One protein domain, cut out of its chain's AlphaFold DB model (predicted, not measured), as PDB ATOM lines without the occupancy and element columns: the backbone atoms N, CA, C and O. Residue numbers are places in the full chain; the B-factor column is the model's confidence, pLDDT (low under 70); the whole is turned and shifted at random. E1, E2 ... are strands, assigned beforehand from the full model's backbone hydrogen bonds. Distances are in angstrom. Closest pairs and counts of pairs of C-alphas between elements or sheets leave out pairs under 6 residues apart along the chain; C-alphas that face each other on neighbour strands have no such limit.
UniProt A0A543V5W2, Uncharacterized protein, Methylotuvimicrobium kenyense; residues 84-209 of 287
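AT A GLANCE: This is residues 84 to 209 of the 287 residues of an uncharacterized protein of Methylotuvimicrobium kenyense (UniProt A0A543V5W2). What is the shape? Long strands E1, E2 and E3 make a twisted slab; at one end E1 bends, folding the sheet so that E5 and E4 face E2, E3 and E6. What makes it? The 126 printed residues, all-strand in class, have six named strands, E1 to E6, and an antiparallel sheet E5 E4 E1 E2 E3 E6; it is loose, radius of gyration of the C-alphas 18.3 A, spanning 61 by 31 by 23 A.

HOW THE PARTS SIT: What comes first? E1, residues 89 to 104, E2, 115 to 132, and E3, 138 to 153, form a meander, each the antiparallel neighbour of the one before: N 93 and O 123 are 2.9 A apart, N 122 and O 148 2.8 A. What follows? E4, residues 163 to 169, is E1's antiparallel neighbour, giving a Greek key, a meander whose first strand neighbours the fourth: N 100 and O 168, 2.9 A. E5, residues 183 to 185, neighbours E4, N 164 and O 184 at 2.8 A, and runs on at 96 degrees into E6, residues 187 to 192, E3's neighbour, N 147 and O 189 at 2.8 A.

IN THESE COORDINATES: Where does E1 begin? C-alpha 89 is at (6.818, -16.682, -52.394). Where does E6 end? C-alpha 192 is at (2.833, -24.827, -40.559).

THE WHOLE: Is it cut? The printed part has no cut. Where is confidence low? Residues 97, 101 to 114, 169 to 177 and 193 to 202 are under 70.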
ATOM      1  N   THR A  84       8.865 -32.064 -55.372       86.62
ATOM      2  CA  THR A  84       9.947 -31.082 -55.450       86.62
ATOM      3  C   THR A  84       9.425 -29.678 -55.154       86.62
ATOM      4  O   THR A  84       8.404 -29.285 -55.732       86.62
ATOM      5  N   PRO A  85      10.122 -28.899 -54.306       88.38
ATOM      6  CA  PRO A  85       9.751 -27.516 -54.044       88.38
ATOM      7  C   PRO A  85      10.018 -26.640 -55.273       88.38
ATOM      8  O   PRO A  85      11.064 -26.736 -55.917       88.38
ATOM      9  N   GLY A  86       9.069 -25.762 -55.573       85.06
ATOM     10  CA  GLY A  86       9.202 -24.665 -56.519       85.06
ATOM     11  C   GLY A  86       9.751 -23.398 -55.859       85.06
ATOM     12  O   GLY A  86      10.373 -23.430 -54.796       85.06
ATOM     13  N   SER A  87       9.534 -22.253 -56.505       85.56
ATOM     14  CA  SER A  87      10.018 -20.964 -56.002       85.56
ATOM     15  C   SER A  87       9.211 -20.478 -54.799       85.56
ATOM     16  O   SER A  87       7.990 -20.349 -54.867       85.56
ATOM     17  N   LEU A  88       9.922 -20.152 -53.719       85.75
ATOM     18  CA  LEU A  88       9.360 -19.534 -52.522       85.75
ATOM     19  C   LEU A  88       8.720 -18.183 -52.864       85.75
ATOM     20  O   LEU A  88       9.341 -17.336 -53.505       85.75
ATOM     21  N   THR A  89       7.496 -17.978 -52.389       85.81
ATOM     22  CA  THR A  89       6.818 -16.682 -52.394       85.81
ATOM     23  C   THR A  89       6.664 -16.209 -50.958       85.81
ATOM     24  O   THR A  89       6.098 -16.917 -50.130       85.81
ATOM     25  N   GLU A  90       7.147 -15.009 -50.654       85.75
ATOM     26  CA  GLU A  90       7.029 -14.410 -49.327       85.75
ATOM     27  C   GLU A  90       6.097 -13.203 -49.369       85.75
ATOM     28  O   GLU A  90       6.113 -12.405 -50.308       85.75
ATOM     29  N   LYS A  91       5.286 -13.068 -48.326       84.88
ATOM     30  CA  LYS A  91       4.447 -11.905 -48.081       84.88
ATOM     31  C   LYS A  91       4.575 -11.510 -46.618       84.88
ATOM     32  O   LYS A  91       4.534 -12.358 -45.729       84.88
ATOM     33  N   GLU A  92       4.712 -10.216 -46.380       86.75
ATOM     34  CA  GLU A  92       4.781  -9.637 -45.046       86.75
ATOM     35  C   GLU A  92       3.669  -8.609 -44.894       86.75
ATOM     36  O   GLU A  92       3.566  -7.675 -45.690       86.75
ATOM     37  N   ASP A  93       2.841  -8.802 -43.873       79.12
ATOM     38  CA  ASP A  93       1.816  -7.857 -43.460       79.12
ATOM     39  C   ASP A  93       2.150  -7.373 -42.038       79.12
ATOM     40  O   ASP A  93       2.401  -8.170 -41.127       79.12
ATOM     41  N   GLU A  94       2.165  -6.056 -41.830       78.62
ATOM     42  CA  GLU A  94       2.445  -5.443 -40.529       78.62
ATOM     43  C   GLU A  94       1.193  -4.765 -39.965       78.62
ATOM     44  O   GLU A  94       0.533  -3.967 -40.632       78.62
ATOM     45  N   PHE A  95       0.893  -5.056 -38.701       76.75
ATOM     46  CA  PHE A  95      -0.238  -4.514 -37.959       76.75
ATOM     47  C   PHE A  95       0.275  -3.857 -36.674       76.75
ATOM     48  O   PHE A  95       1.052  -4.443 -35.924       76.75
ATOM     49  N   THR A  96      -0.156  -2.630 -36.388       73.62
ATOM     50  CA  THR A  96       0.253  -1.886 -35.185       73.62
ATOM     51  C   THR A  96      -0.968  -1.327 -34.470       73.62
ATOM     52  O   THR A  96      -1.855  -0.773 -35.118       73.62
ATOM     53  N   ALA A  97      -0.996  -1.406 -33.138       67.56
ATOM     54  CA  ALA A  97      -1.991  -0.700 -32.336       67.56
ATOM     55  C   ALA A  97      -1.511  -0.313 -30.941       67.56
ATOM     56  O   ALA A  97      -0.589  -0.901 -30.379       67.56
ATOM     57  N   THR A  98      -2.221   0.640 -30.341       73.00
ATOM     58  CA  THR A  98      -1.994   1.094 -28.970       73.00
ATOM     59  C   THR A  98      -3.168   0.685 -28.083       73.00
ATOM     60  O   THR A  98      -4.321   1.059 -28.320       73.00
ATOM     61  N   VAL A  99      -2.880  -0.081 -27.034       72.81
ATOM     62  CA  VAL A  99      -3.885  -0.629 -26.114       72.81
ATOM     63  C   VAL A  99      -3.534  -0.312 -24.667       72.81
ATOM     64  O   VAL A  99      -2.375  -0.096 -24.317       72.81
ATOM     65  N   ASN A 100      -4.543  -0.323 -23.804       71.75
ATOM     66  CA  ASN A 100      -4.331  -0.390 -22.367       71.75
ATOM     67  C   ASN A 100      -4.375  -1.859 -21.947       71.75
ATOM     68  O   ASN A 100      -5.358  -2.558 -22.202       71.75
ATOM     69  N   ALA A 101      -3.309  -2.316 -21.301       68.00
ATOM     70  CA  ALA A 101      -3.153  -3.710 -20.927       68.00
ATOM     71  C   ALA A 101      -2.609  -3.856 -19.504       68.00
ATOM     72  O   ALA A 101      -1.907  -2.980 -18.979       68.00
ATOM     73  N   THR A 102      -2.905  -5.004 -18.911       66.81
ATOM     74  CA  THR A 102      -2.247  -5.539 -17.727       66.81
ATOM     75  C   THR A 102      -1.318  -6.653 -18.172       66.81
ATOM     76  O   THR A 102      -1.587  -7.394 -19.117       66.81
ATOM     77  N   TRP A 103      -0.168  -6.769 -17.522       64.12
ATOM     78  CA  TRP A 103       0.777  -7.834 -17.826       64.12
ATOM     79  C   TRP A 103       1.146  -8.579 -16.554       64.12
ATOM     80  O   TRP A 103       1.215  -8.001 -15.467       64.12
ATOM     81  N   HIS A 104       1.441  -9.863 -16.720       59.03
ATOM     82  CA  HIS A 104       2.085 -10.668 -15.699       59.03
ATOM     83  C   HIS A 104       3.528 -10.869 -16.159       59.03
ATOM     84  O   HIS A 104       3.791 -11.515 -17.170       59.03
ATOM     85  N   GLY A 105       4.471 -10.212 -15.482       53.16
ATOM     86  CA  GLY A 105       5.881 -10.309 -15.851       53.16
ATOM     87  C   GLY A 105       6.416 -11.721 -15.621       53.16
ATOM     88  O   GLY A 105       6.008 -12.398 -14.679       53.16
ATOM     89  N   THR A 106       7.363 -12.154 -16.450       47.25
ATOM     90  CA  THR A 106       8.148 -13.363 -16.184       47.25
ATOM     91  C   THR A 106       9.144 -13.042 -15.069       47.25
ATOM     92  O   THR A 106      10.091 -12.279 -15.261       47.25
ATOM     93  N   GLY A 107       8.880 -13.560 -13.873       53.06
ATOM     94  CA  GLY A 107       9.563 -13.173 -12.636       53.06
ATOM     95  C   GLY A 107       8.569 -12.604 -11.628       53.06
ATOM     96  O   GLY A 107       7.508 -12.131 -12.006       53.06
ATOM     97  N   ASN A 108       8.896 -12.696 -10.342       43.94
ATOM     98  CA  ASN A 108       8.014 -12.539  -9.175       43.94
ATOM     99  C   ASN A 108       7.444 -11.107  -8.963       43.94
ATOM    100  O   ASN A 108       7.531 -10.543  -7.875       43.94
ATOM    101  N   ILE A 109       6.908 -10.477 -10.009       50.25
ATOM    102  CA  ILE A 109       6.418  -9.100 -10.034       50.25
ATOM    103  C   ILE A 109       4.923  -9.140 -10.363       50.25
ATOM    104  O   ILE A 109       4.497  -8.926 -11.496       50.25
ATOM    105  N   ASN A 110       4.116  -9.386  -9.331       50.34
ATOM    106  CA  ASN A 110       2.667  -9.188  -9.357       50.34
ATOM    107  C   ASN A 110       2.357  -7.681  -9.293       50.34
ATOM    108  O   ASN A 110       1.920  -7.167  -8.267       50.34
ATOM    109  N   SER A 111       2.645  -6.945 -10.367       52.78
ATOM    110  CA  SER A 111       2.268  -5.533 -10.494       52.78
ATOM    111  C   SER A 111       1.034  -5.415 -11.383       52.78
ATOM    112  O   SER A 111       1.149  -5.239 -12.595       52.78
ATOM    113  N   THR A 112      -0.150  -5.453 -10.776       55.56
ATOM    114  CA  THR A 112      -1.444  -5.206 -11.433       55.56
ATOM    115  C   THR A 112      -1.660  -3.701 -11.633       55.56
ATOM    116  O   THR A 112      -2.510  -3.088 -10.994       55.56
ATOM    117  N   THR A 113      -0.838  -3.056 -12.464       60.81
ATOM    118  CA  THR A 113      -1.069  -1.661 -12.868       60.81
ATOM    119  C   THR A 113      -1.365  -1.600 -14.358       60.81
ATOM    120  O   THR A 113      -0.554  -2.037 -15.171       60.81
ATOM    121  N   ASN A 114      -2.530  -1.050 -14.713       64.88
ATOM    122  CA  ASN A 114      -2.895  -0.791 -16.104       64.88
ATOM    123  C   ASN A 114      -1.872   0.183 -16.693       64.88
ATOM    124  O   ASN A 114      -1.743   1.307 -16.199       64.88
ATOM    125  N   LYS A 115      -1.164  -0.219 -17.749       72.12
ATOM    126  CA  LYS A 115      -0.337   0.707 -18.531       72.12
ATOM    127  C   LYS A 115      -0.722   0.664 -19.996       72.12
ATOM    128  O   LYS A 115      -1.206  -0.342 -20.510       72.12
ATOM    129  N   THR A 116      -0.492   1.785 -20.663       76.81
ATOM    130  CA  THR A 116      -0.610   1.873 -22.113       76.81
ATOM    131  C   THR A 116       0.608   1.208 -22.744       76.81
ATOM    132  O   THR A 116       1.748   1.503 -22.380       76.81
ATOM    133  N   VAL A 117       0.362   0.293 -23.672       79.38
ATOM    134  CA  VAL A 117       1.384  -0.415 -24.443       79.38
ATOM    135  C   VAL A 117       1.062  -0.317 -25.927       79.38
ATOM    136  O   VAL A 117      -0.097  -0.181 -26.325       79.38
ATOM    137  N   THR A 118       2.093  -0.409 -26.755       82.06
ATOM    138  CA  THR A 118       1.940  -0.535 -28.204       82.06
ATOM    139  C   THR A 118       2.228  -1.978 -28.586       82.06
ATOM    140  O   THR A 118       3.290  -2.502 -28.251       82.06
ATOM    141  N   ILE A 119       1.279  -2.625 -29.253       81.00
ATOM    142  CA  ILE A 119       1.416  -3.972 -29.799       81.00
ATOM    143  C   ILE A 119       1.681  -3.833 -31.296       81.00
ATOM    144  O   ILE A 119       0.831  -3.340 -32.037       81.00
ATOM    145  N   ASN A 120       2.848  -4.297 -31.727       83.50
ATOM    146  CA  ASN A 120       3.184  -4.489 -33.129       83.50
ATOM    147  C   ASN A 120       3.118  -5.990 -33.411       83.50
ATOM    148  O   ASN A 120       3.845  -6.779 -32.806       83.50
ATOM    149  N   LYS A 121       2.229  -6.381 -34.316       82.12
ATOM    150  CA  LYS A 121       2.074  -7.743 -34.806       82.12
ATOM    151  C   LYS A 121       2.510  -7.762 -36.264       82.12
ATOM    152  O   LYS A 121       1.856  -7.168 -37.114       82.12
ATOM    153  N   THR A 122       3.585  -8.473 -36.559       82.62
ATOM    154  CA  THR A 122       4.025  -8.725 -37.931       82.62
ATOM    155  C   THR A 122       3.666 -10.157 -38.287       82.62
ATOM    156  O   THR A 122       4.020 -11.085 -37.560       82.62
ATOM    157  N   VAL A 123       2.951 -10.346 -39.391       82.06
ATOM    158  CA  VAL A 123       2.620 -11.666 -39.929       82.06
ATOM    159  C   VAL A 123       3.404 -11.837 -41.220       82.06
ATOM    160  O   VAL A 123       3.145 -11.154 -42.209       82.06
ATOM    161  N   LYS A 124       4.381 -12.740 -41.209       84.50
ATOM    162  CA  LYS A 124       5.104 -13.150 -42.412       84.50
ATOM    163  C   LYS A 124       4.541 -14.492 -42.846       84.50
ATOM    164  O   LYS A 124       4.640 -15.467 -42.111       84.50
ATOM    165  N   SER A 125       3.935 -14.543 -44.021       83.62
ATOM    166  CA  SER A 125       3.523 -15.795 -44.645       83.62
ATOM    167  C   SER A 125       4.491 -16.119 -45.769       83.62
ATOM    168  O   SER A 125       4.681 -15.302 -46.673       83.62
ATOM    169  N   SER A 126       5.069 -17.308 -45.746       85.50
ATOM    170  CA  SER A 126       5.804 -17.856 -46.873       85.50
ATOM    171  C   SER A 126       5.031 -19.031 -47.459       85.50
ATOM    172  O   SER A 126       4.444 -19.833 -46.740       85.50
ATOM    173  N   SER A 127       4.964 -19.094 -48.782       88.00
ATOM    174  CA  SER A 127       4.290 -20.151 -49.524       88.00
ATOM    175  C   SER A 127       5.276 -20.750 -50.511       88.00
ATOM    176  O   SER A 127       5.888 -20.031 -51.301       88.00
ATOM    177  N   THR A 128       5.458 -22.063 -50.444       89.25
ATOM    178  CA  THR A 128       6.288 -22.811 -51.390       89.25
ATOM    179  C   THR A 128       5.391 -23.775 -52.154       89.25
ATOM    180  O   THR A 128       4.843 -24.685 -51.527       89.25
ATOM    181  N   PRO A 129       5.224 -23.619 -53.476       91.06
ATOM    182  CA  PRO A 129       4.489 -24.588 -54.271       91.06
ATOM    183  C   PRO A 129       5.303 -25.871 -54.401       91.06
ATOM    184  O   PRO A 129       6.507 -25.818 -54.631       91.06
ATOM    185  N   TYR A 130       4.656 -27.022 -54.279       91.75
ATOM    186  CA  TYR A 130       5.267 -28.325 -54.516       91.75
ATOM    187  C   TYR A 130       4.627 -28.990 -55.729       91.75
ATOM    188  O   TYR A 130       3.405 -29.013 -55.884       91.75
ATOM    189  N   LEU A 131       5.468 -29.548 -56.591       92.69
ATOM    190  CA  LEU A 131       5.065 -30.375 -57.726       92.69
ATOM    191  C   LEU A 131       5.484 -31.812 -57.438       92.69
ATOM    192  O   LEU A 131       6.546 -32.022 -56.855       92.69
ATOM    193  N   TRP A 132       4.696 -32.810 -57.832       92.25
ATOM    194  CA  TRP A 132       5.178 -34.194 -57.770       92.25
ATOM    195  C   TRP A 132       6.444 -34.363 -58.629       92.25
ATOM    196  O   TRP A 132       6.617 -33.712 -59.654       92.25
ATOM    197  N   THR A 133       7.358 -35.240 -58.214       81.25
ATOM    198  CA  THR A 133       8.652 -35.415 -58.890       81.25
ATOM    199  C   THR A 133       8.472 -36.119 -60.230       81.25
ATOM    200  O   THR A 133       8.159 -37.311 -60.279       81.25
ATOM    201  N   GLY A 134       8.690 -35.389 -61.323       76.31
ATOM    202  CA  GLY A 134       8.536 -35.888 -62.691       76.31
ATOM    203  C   GLY A 134       7.336 -35.289 -63.425       76.31
ATOM    204  O   GLY A 134       7.548 -34.711 -64.488       76.31
ATOM    205  N   PRO A 135       6.099 -35.407 -62.909       76.06
ATOM    206  CA  PRO A 135       4.940 -34.810 -63.552       76.06
ATOM    207  C   PRO A 135       4.769 -33.329 -63.182       76.06
ATOM    208  O   PRO A 135       4.898 -32.957 -62.019       76.06
ATOM    209  N   ASP A 136       4.355 -32.498 -64.145       84.50
ATOM    210  CA  ASP A 136       3.919 -31.107 -63.911       84.50
ATOM    211  C   ASP A 136       2.520 -31.061 -63.254       84.50
ATOM    212  O   ASP A 136       1.589 -30.419 -63.739       84.50
ATOM    213  N   VAL A 137       2.345 -31.805 -62.161       91.81
ATOM    214  CA  VAL A 137       1.098 -31.900 -61.395       91.81
ATOM    215  C   VAL A 137       1.336 -31.271 -60.026       91.81
ATOM    216  O   VAL A 137       2.295 -31.601 -59.325       91.81
ATOM    217  N   HIS A 138       0.459 -30.343 -59.647       93.94
ATOM    218  CA  HIS A 138       0.597 -29.553 -58.428       93.94
ATOM    219  C   HIS A 138       0.207 -30.384 -57.205       93.94
ATOM    220  O   HIS A 138      -0.963 -30.715 -57.023       93.94
ATOM    221  N   TYR A 139       1.185 -30.705 -56.356       93.94
ATOM    222  CA  TYR A 139       0.967 -31.409 -55.088       93.94
ATOM    223  C   TYR A 139       0.135 -30.541 -54.135       93.94
ATOM    224  O   TYR A 139      -0.879 -30.968 -53.571       93.94
ATOM    225  N   GLY A 140       0.553 -29.286 -53.997       92.69
ATOM    226  CA  GLY A 140      -0.040 -28.283 -53.125       92.69
ATOM    227  C   GLY A 140       0.999 -27.258 -52.693       92.69
ATOM    228  O   GLY A 140       2.181 -27.384 -53.004       92.69
ATOM    229  N   ASP A 141       0.555 -26.259 -51.948       91.38
ATOM    230  CA  ASP A 141       1.405 -25.188 -51.441       91.38
ATOM    231  C   ASP A 141       1.655 -25.391 -49.950       91.38
ATOM    232  O   ASP A 141       0.707 -25.424 -49.156       91.38
ATOM    233  N   LEU A 142       2.928 -25.519 -49.572       88.69
ATOM    234  CA  LEU A 142       3.344 -25.493 -48.176       88.69
ATOM    235  C   LEU A 142       3.344 -24.040 -47.709       88.69
ATOM    236  O   LEU A 142       4.168 -23.243 -48.161       88.69
ATOM    237  N   ILE A 143       2.429 -23.711 -46.804       84.12
ATOM    238  CA  ILE A 143       2.333 -22.376 -46.217       84.12
ATOM    239  C   ILE A 143       2.989 -22.411 -44.839       84.12
ATOM    240  O   ILE A 143       2.643 -23.245 -44.011       84.12
ATOM    241  N   ILE A 144       3.912 -21.500 -44.565       83.81
ATOM    242  CA  ILE A 144       4.486 -21.280 -43.238       83.81
ATOM    243  C   ILE A 144       4.113 -19.865 -42.818       83.81
ATOM    244  O   ILE A 144       4.312 -18.909 -43.566       83.81
ATOM    245  N   ILE A 145       3.549 -19.727 -41.622       82.38
ATOM    246  CA  ILE A 145       3.165 -18.433 -41.065       82.38
ATOM    247  C   ILE A 145       4.011 -18.183 -39.822       82.38
ATOM    248  O   ILE A 145       3.884 -18.873 -38.810       82.38
ATOM    249  N   ASP A 146       4.860 -17.166 -39.900       83.50
ATOM    250  CA  ASP A 146       5.585 -16.613 -38.770       83.50
ATOM    251  C   ASP A 146       4.786 -15.417 -38.232       83.50
ATOM    252  O   ASP A 146       4.666 -14.372 -38.875       83.50
ATOM    253  N   THR A 147       4.235 -15.562 -37.028       83.44
ATOM    254  CA  THR A 147       3.595 -14.462 -36.300       83.44
ATOM    255  C   THR A 147       4.574 -13.916 -35.272       83.44
ATOM    256  O   THR A 147       4.903 -14.584 -34.292       83.44
ATOM    257  N   ILE A 148       5.032 -12.688 -35.487       85.38
ATOM    258  CA  ILE A 148       5.962 -11.979 -34.611       85.38
ATOM    259  C   ILE A 148       5.165 -10.948 -33.819       85.38
ATOM    260  O   ILE A 148       4.574 -10.032 -34.390       85.38
ATOM    261  N   ILE A 149       5.150 -11.089 -32.497       85.88
ATOM    262  CA  ILE A 149       4.482 -10.154 -31.593       85.88
ATOM    263  C   ILE A 149       5.546  -9.403 -30.805       85.88
ATOM    264  O   ILE A 149       6.241  -9.972 -29.963       85.88
ATOM    265  N   VAL A 150       5.631  -8.098 -31.049       87.00
ATOM    266  CA  VAL A 150       6.469  -7.169 -30.295       87.00
ATOM    267  C   VAL A 150       5.561  -6.253 -29.494       87.00
ATOM    268  O   VAL A 150       4.780  -5.483 -30.047       87.00
ATOM    269  N   ILE A 151       5.695  -6.293 -28.173       84.62
ATOM    270  CA  ILE A 151       4.969  -5.386 -27.284       84.62
ATOM    271  C   ILE A 151       5.962  -4.374 -26.735       84.62
ATOM    272  O   ILE A 151       7.008  -4.745 -26.206       84.62
ATOM    273  N   ARG A 152       5.648  -3.088 -26.871       86.06
ATOM    274  CA  ARG A 152       6.464  -1.979 -26.379       86.06
ATOM    275  C   ARG A 152       5.754  -1.262 -25.244       86.06
ATOM    276  O   ARG A 152       4.572  -0.936 -25.336       86.06
ATOM    277  N   ARG A 153       6.517  -0.937 -24.208       81.88
ATOM    278  CA  ARG A 153       6.118  -0.044 -23.120       81.88
ATOM    279  C   ARG A 153       7.054   1.149 -23.129       81.88
ATOM    280  O   ARG A 153       8.266   0.956 -23.062       81.88
ATOM    281  N   ASP A 154       6.510   2.359 -23.228       83.44
ATOM    282  CA  ASP A 154       7.310   3.589 -23.309       83.44
ATOM    283  C   ASP A 154       8.405   3.481 -24.400       83.44
ATOM    284  O   ASP A 154       9.577   3.767 -24.173       83.44
ATOM    285  N   ASN A 155       8.031   2.953 -25.576       81.38
ATOM    286  CA  ASN A 155       8.904   2.618 -26.716       81.38
ATOM    287  C   ASN A 155       9.951   1.507 -26.498       81.38
ATOM    288  O   ASN A 155      10.629   1.118 -27.454       81.38
ATOM    289  N   THR A 156      10.037   0.931 -25.299       84.56
ATOM    290  CA  THR A 156      10.966  -0.157 -24.965       84.56
ATOM    291  C   THR A 156      10.303  -1.521 -25.205       84.56
ATOM    292  O   THR A 156       9.244  -1.767 -24.622       84.56
ATOM    293  N   PRO A 157      10.876  -2.412 -26.040       86.81
ATOM    294  CA  PRO A 157      10.364  -3.769 -26.234       86.81
ATOM    295  C   PRO A 157      10.358  -4.572 -24.930       86.81
ATOM    296  O   PRO A 157      11.296  -4.490 -24.135       86.81
ATOM    297  N   LEU A 158       9.301  -5.348 -24.711       85.75
ATOM    298  CA  LEU A 158       9.242  -6.333 -23.638       85.75
ATOM    299  C   LEU A 158      10.073  -7.580 -24.009       85.75
ATOM    300  O   LEU A 158      10.251  -7.848 -25.197       85.75
ATOM    301  N   PRO A 159      10.587  -8.341 -23.025       86.38
ATOM    302  CA  PRO A 159      11.325  -9.579 -23.283       86.38
ATOM    303  C   PRO A 159      10.460 -10.676 -23.914       86.38
ATOM    304  O   PRO A 159       9.269 -10.778 -23.603       86.38
ATOM    305  N   ASP A 160      11.080 -11.552 -24.705       85.19
ATOM    306  CA  ASP A 160      10.445 -12.767 -25.227       85.19
ATOM    307  C   ASP A 160       9.869 -13.639 -24.099       85.19
ATOM    308  O   ASP A 160      10.430 -13.746 -23.006       85.19
ATOM    309  N   GLY A 161       8.711 -14.247 -24.361       81.88
ATOM    310  CA  GLY A 161       7.953 -15.041 -23.394       81.88
ATOM    311  C   GLY A 161       7.092 -14.222 -22.425       81.88
ATOM    312  O   GLY A 161       6.349 -14.809 -21.640       81.88
ATOM    313  N   THR A 162       7.147 -12.886 -22.462       81.44
ATOM    314  CA  THR A 162       6.265 -12.041 -21.638       81.44
ATOM    315  C   THR A 162       4.815 -12.192 -22.090       81.44
ATOM    316  O   THR A 162       4.531 -12.039 -23.276       81.44
ATOM    317  N   THR A 163       3.890 -12.427 -21.155       82.56
ATOM    318  CA  THR A 163       2.449 -12.505 -21.443       82.56
ATOM    319  C   THR A 163       1.732 -11.207 -21.069       82.56
ATOM    320  O   THR A 163       1.981 -10.612 -20.016       82.56
ATOM    321  N   VAL A 164       0.847 -10.742 -21.948       80.25
ATOM    322  CA  VAL A 164       0.098  -9.489 -21.802       80.25
ATOM    323  C   VAL A 164      -1.380  -9.753 -22.054       80.25
ATOM    324  O   VAL A 164      -1.741 -10.266 -23.112       80.25
ATOM    325  N   ASN A 165      -2.225  -9.382 -21.095       83.31
ATOM    326  CA  ASN A 165      -3.678  -9.483 -21.186       83.31
ATOM    327  C   ASN A 165      -4.258  -8.126 -21.582       83.31
ATOM    328  O   ASN A 165      -3.965  -7.098 -20.967       83.31
ATOM    329  N   ILE A 166      -5.085  -8.108 -22.624       78.25
ATOM    330  CA  ILE A 166      -5.703  -6.866 -23.086       78.25
ATOM    331  C   ILE A 166      -6.972  -6.596 -22.289       78.25
ATOM    332  O   ILE A 166      -7.993  -7.241 -22.504       78.25
ATOM    333  N   ASP A 167      -6.943  -5.576 -21.435       76.94
ATOM    334  CA  ASP A 167      -8.125  -5.163 -20.670       76.94
ATOM    335  C   ASP A 167      -8.984  -4.150 -21.421       76.94
ATOM    336  O   ASP A 167     -10.200  -4.094 -21.238       76.94
ATOM    337  N   LYS A 168      -8.362  -3.302 -22.251       77.62
ATOM    338  CA  LYS A 168      -9.081  -2.276 -23.007       77.62
ATOM    339  C   LYS A 168      -8.332  -1.849 -24.264       77.62
ATOM    340  O   LYS A 168      -7.183  -1.418 -24.213       77.62
ATOM    341  N   ILE A 169      -9.035  -1.841 -25.389       69.75
ATOM    342  CA  ILE A 169      -8.529  -1.300 -26.653       69.75
ATOM    343  C   ILE A 169      -8.836   0.201 -26.713       69.75
ATOM    344  O   ILE A 169      -9.968   0.624 -26.475       69.75
ATOM    345  N   THR A 170      -7.813   1.013 -26.981       69.44
ATOM    346  CA  THR A 170      -7.915   2.484 -27.041       69.44
ATOM    347  C   THR A 170      -7.931   3.042 -28.459       69.44
ATOM    348  O   THR A 170      -8.449   4.137 -28.664       69.44
ATOM    349  N   THR A 171      -7.417   2.299 -29.438       66.88
ATOM    350  CA  THR A 171      -7.436   2.662 -30.859       66.88
ATOM    351  C   THR A 171      -7.995   1.503 -31.673       66.88
ATOM    352  O   THR A 171      -7.581   0.366 -31.457       66.88
ATOM    353  N   ASN A 172      -8.916   1.782 -32.600       56.59
ATOM    354  CA  ASN A 172      -9.459   0.758 -33.493       56.59
ATOM    355  C   ASN A 172      -8.340   0.152 -34.346       56.59
ATOM    356  O   ASN A 172      -7.533   0.881 -34.924       56.59
ATOM    357  N   PHE A 173      -8.318  -1.175 -34.423       62.78
ATOM    358  CA  PHE A 173      -7.475  -1.901 -35.358       62.78
ATOM    359  C   PHE A 173      -8.033  -1.803 -36.782       62.78
ATOM    360  O   PHE A 173      -9.243  -1.697 -36.979       62.78
ATOM    361  N   GLY A 174      -7.141  -1.880 -37.772       57.78
ATOM    362  CA  GLY A 174      -7.534  -2.103 -39.165       57.78
ATOM    363  C   GLY A 174      -8.037  -3.530 -39.423       57.78
ATOM    364  O   GLY A 174      -8.785  -3.742 -40.373       57.78
ATOM    365  N   ASP A 175      -7.670  -4.492 -38.569       63.09
ATOM    366  CA  ASP A 175      -8.128  -5.877 -38.606       63.09
ATOM    367  C   ASP A 175      -8.742  -6.296 -37.255       63.09
ATOM    368  O   ASP A 175      -8.271  -5.941 -36.182       63.09
ATOM    369  N   ASN A 176      -9.819  -7.078 -37.254       66.56
ATOM    370  CA  ASN A 176     -10.467  -7.514 -36.005       66.56
ATOM    371  C   ASN A 176      -9.651  -8.594 -35.248       66.56
ATOM    372  O   ASN A 176     -10.231  -9.435 -34.564       66.56
ATOM    373  N   SER A 177      -8.319  -8.629 -35.400       68.81
ATOM    374  CA  SER A 177      -7.461  -9.719 -34.914       68.81
ATOM    375  C   SER A 177      -7.013  -9.577 -33.459       68.81
ATOM    376  O   SER A 177      -6.409 -10.505 -32.916       68.81
ATOM    377  N   ILE A 178      -7.322  -8.443 -32.824       70.06
ATOM    378  CA  ILE A 178      -7.041  -8.177 -31.415       70.06
ATOM    379  C   ILE A 178      -8.341  -7.811 -30.704       70.06
ATOM    380  O   ILE A 178      -9.025  -6.856 -31.071       70.06
ATOM    381  N   THR A 179      -8.670  -8.565 -29.657       79.38
ATOM    382  CA  THR A 179      -9.898  -8.383 -28.873       79.38
ATOM    383  C   THR A 179      -9.601  -8.184 -27.388       79.38
ATOM    384  O   THR A 179      -8.565  -8.605 -26.871       79.38
ATOM    385  N   VAL A 180     -10.507  -7.497 -26.685       78.50
ATOM    386  CA  VAL A 180     -10.439  -7.380 -25.221       78.50
ATOM    387  C   VAL A 180     -10.614  -8.767 -24.600       78.50
ATOM    388  O   VAL A 180     -11.481  -9.527 -25.023       78.50
ATOM    389  N   GLY A 181      -9.803  -9.086 -23.594       79.69
ATOM    390  CA  GLY A 181      -9.754 -10.396 -22.943       79.69
ATOM    391  C   GLY A 181      -8.769 -11.380 -23.581       79.69
ATOM    392  O   GLY A 181      -8.573 -12.465 -23.041       79.69
ATOM    393  N   GLN A 182      -8.126 -11.016 -24.694       82.19
ATOM    394  CA  GLN A 182      -7.112 -11.848 -25.336       82.19
ATOM    395  C   GLN A 182      -5.747 -11.704 -24.647       82.19
ATOM    396  O   GLN A 182      -5.335 -10.604 -24.265       82.19
ATOM    397  N   THR A 183      -5.032 -12.824 -24.531       82.94
ATOM    398  CA  THR A 183      -3.644 -12.883 -24.057       82.94
ATOM    399  C   THR A 183      -2.688 -12.973 -25.242       82.94
ATOM    400  O   THR A 183      -2.893 -13.779 -26.148       82.94
ATOM    401  N   PHE A 184      -1.617 -12.185 -25.212       82.44
ATOM    402  CA  PHE A 184      -0.525 -12.235 -26.181       82.44
ATOM    403  C   PHE A 184       0.777 -12.603 -25.488       82.44
ATOM    404  O   PHE A 184       1.064 -12.096 -24.404       82.44
ATOM    405  N   THR A 185       1.587 -13.429 -26.141       85.06
ATOM    406  CA  THR A 185       2.948 -13.739 -25.703       85.06
ATOM    407  C   THR A 185       3.928 -13.049 -26.640       85.06
ATOM    408  O   THR A 185       3.829 -13.199 -27.856       85.06
ATOM    409  N   VAL A 186       4.861 -12.278 -26.084       84.06
ATOM    410  CA  VAL A 186       5.944 -11.646 -26.846       84.06
ATOM    411  C   VAL A 186       6.858 -12.722 -27.413       84.06
ATOM    412  O   VAL A 186       7.251 -13.645 -26.699       84.06
ATOM    413  N   GLY A 187       7.213 -12.580 -28.684       87.25
ATOM    414  CA  GLY A 187       8.118 -13.486 -29.375       87.25
ATOM    415  C   GLY A 187       7.611 -13.854 -30.762       87.25
ATOM    416  O   GLY A 187       6.710 -13.223 -31.316       87.25
ATOM    417  N   THR A 188       8.218 -14.893 -31.329       84.56
ATOM    418  CA  THR A 188       7.846 -15.433 -32.640       84.56
ATOM    419  C   THR A 188       7.156 -16.773 -32.459       84.56
ATOM    420  O   THR A 188       7.718 -17.684 -31.855       84.56
ATOM    421  N   THR A 189       5.953 -16.904 -33.011       83.25
ATOM    422  CA  THR A 189       5.264 -18.190 -33.141       83.25
ATOM    423  C   THR A 189       5.309 -18.609 -34.601       83.25
ATOM    424  O   THR A 189       4.946 -17.819 -35.470       83.25
ATOM    425  N   LYS A 190       5.761 -19.836 -34.867       82.00
ATOM    426  CA  LYS A 190       5.736 -20.436 -36.204       82.00
ATOM    427  C   LYS A 190       4.606 -21.452 -36.278       82.00
ATOM    428  O   LYS A 190       4.500 -22.299 -35.392       82.00
ATOM    429  N   THR A 191       3.801 -21.394 -37.329       79.38
ATOM    430  CA  THR A 191       2.752 -22.381 -37.614       79.38
ATOM    431  C   THR A 191       2.884 -22.877 -39.050       79.38
ATOM    432  O   THR A 191       3.071 -22.076 -39.968       79.38
ATOM    433  N   ASN A 192       2.793 -24.194 -39.241       72.00
ATOM    434  CA  ASN A 192       2.833 -24.827 -40.559       72.00
ATOM    435  C   ASN A 192       1.401 -24.939 -41.092       72.00
ATOM    436  O   ASN A 192       0.649 -25.815 -40.678       72.00
ATOM    437  N   GLY A 193       1.020 -24.064 -42.018       65.94
ATOM    438  CA  GLY A 193      -0.255 -24.122 -42.727       65.94
ATOM    439  C   GLY A 193      -1.465 -24.199 -41.792       65.94
ATOM    440  O   GLY A 193      -1.568 -23.438 -40.834       65.94
ATOM    441  N   ASN A 194      -2.375 -25.132 -42.090       58.19
ATOM    442  CA  ASN A 194      -3.550 -25.448 -41.267       58.19
ATOM    443  C   ASN A 194      -3.235 -26.355 -40.060       58.19
ATOM    444  O   ASN A 194      -4.156 -26.747 -39.345       58.19
ATOM    445  N   GLY A 195      -1.974 -26.739 -39.854       49.94
ATOM    446  CA  GLY A 195      -1.556 -27.605 -38.761       49.94
ATOM    447  C   GLY A 195      -1.303 -26.838 -37.463       49.94
ATOM    448  O   GLY A 195      -0.761 -25.729 -37.461       49.94
ATOM    449  N   ASP A 196      -1.659 -27.461 -36.340       54.25
ATOM    450  CA  ASP A 196      -1.227 -27.021 -35.013       54.25
ATOM    451  C   ASP A 196       0.310 -27.033 -34.919       54.25
ATOM    452  O   ASP A 196       0.995 -27.747 -35.650       54.25
ATOM    453  N   SER A 197       0.883 -26.307 -33.956       52.72
ATOM    454  CA  SER A 197       2.339 -26.167 -33.744       52.72
ATOM    455  C   SER A 197       3.121 -27.479 -33.504       52.72
ATOM    456  O   SER A 197       4.320 -27.431 -33.237       52.72
ATOM    457  N   GLY A 198       2.456 -28.639 -33.544       52.34
ATOM    458  CA  GLY A 198       3.023 -29.975 -33.355       52.34
ATOM    459  C   GLY A 198       3.066 -30.865 -34.605       52.34
ATOM    460  O   GLY A 198       3.637 -31.951 -34.515       52.34
ATOM    461  N   THR A 199       2.501 -30.464 -35.753       54.50
ATOM    462  CA  THR A 199       2.610 -31.270 -36.982       54.50
ATOM    463  C   THR A 199       4.020 -31.173 -37.562       54.50
ATOM    464  O   THR A 199       4.615 -30.094 -37.663       54.50
ATOM    465  N   GLN A 200       4.589 -32.320 -37.950       62.09
ATOM    466  CA  GLN A 200       5.853 -32.337 -38.687       62.09
ATOM    467  C   GLN A 200       5.688 -31.489 -39.949       62.09
ATOM    468  O   GLN A 200       4.644 -31.556 -40.587       62.09
ATOM    469  N   ALA A 201       6.698 -30.692 -40.319       60.59
ATOM    470  CA  ALA A 201       6.607 -29.744 -41.438       60.59
ATOM    471  C   ALA A 201       6.144 -30.390 -42.761       60.59
ATOM    472  O   ALA A 201       5.502 -29.731 -43.572       60.59
ATOM    473  N   TYR A 202       6.393 -31.690 -42.925       69.25
ATOM    474  CA  TYR A 202       6.051 -32.490 -44.101       69.25
ATOM    475  C   TYR A 202       4.886 -33.458 -43.850       69.25
ATOM    476  O   TYR A 202       4.908 -34.594 -44.315       69.25
ATOM    477  N   ASP A 203       3.880 -33.027 -43.092       80.81
ATOM    478  CA  ASP A 203       2.580 -33.694 -43.044       80.81
ATOM    479  C   ASP A 203       1.694 -33.182 -44.193       80.81
ATOM    480  O   ASP A 203       1.701 -31.985 -44.502       80.81
ATOM    481  N   CYS A 204       0.910 -34.061 -44.818       81.12
ATOM    482  CA  CYS A 204      -0.010 -33.702 -45.901       81.12
ATOM    483  C   CYS A 204      -1.013 -32.620 -45.476       81.12
ATOM    484  O   CYS A 204      -1.426 -31.801 -46.302       81.12
ATOM    485  N   ALA A 205      -1.362 -32.580 -44.184       83.12
ATOM    486  CA  ALA A 205      -2.256 -31.583 -43.598       83.12
ATOM    487  C   ALA A 205      -1.724 -30.138 -43.683       83.12
ATOM    488  O   ALA A 205      -2.509 -29.189 -43.650       83.12
ATOM    489  N   ASN A 206      -0.408 -29.947 -43.831       85.62
ATOM    490  CA  ASN A 206       0.199 -28.613 -43.899       85.62
ATOM    491  C   ASN A 206       0.135 -27.992 -45.303       85.62
ATOM    492  O   ASN A 206       0.490 -26.824 -45.479       85.62
ATOM    493  N   PHE A 207      -0.298 -28.759 -46.304       89.12
ATOM    494  CA  PHE A 207      -0.387 -28.305 -47.684       89.12
ATOM    495  C   PHE A 207      -1.797 -27.823 -48.019       89.12
ATOM    496  O   PHE A 207      -2.799 -28.491 -47.752       89.12
ATOM    497  N   SER A 208      -1.870 -26.688 -48.701       90.38
ATOM    498  CA  SER A 208      -3.110 -26.112 -49.229       90.38
ATOM    499  C   SER A 208      -3.170 -26.221 -50.760       90.38
ATOM    500  O   SER A 208      -2.187 -26.592 -51.397       90.38
ATOM    501  N   GLY A 209      -4.329 -25.960 -51.371       91.81
ATOM    502  CA  GLY A 209      -4.461 -25.952 -52.838       91.81
ATOM    503  C   GLY A 209      -4.274 -27.332 -53.475       91.81
ATOM    504  O   GLY A 209      -4.795 -28.307 -52.936       91.81
TER     505      GLY A 209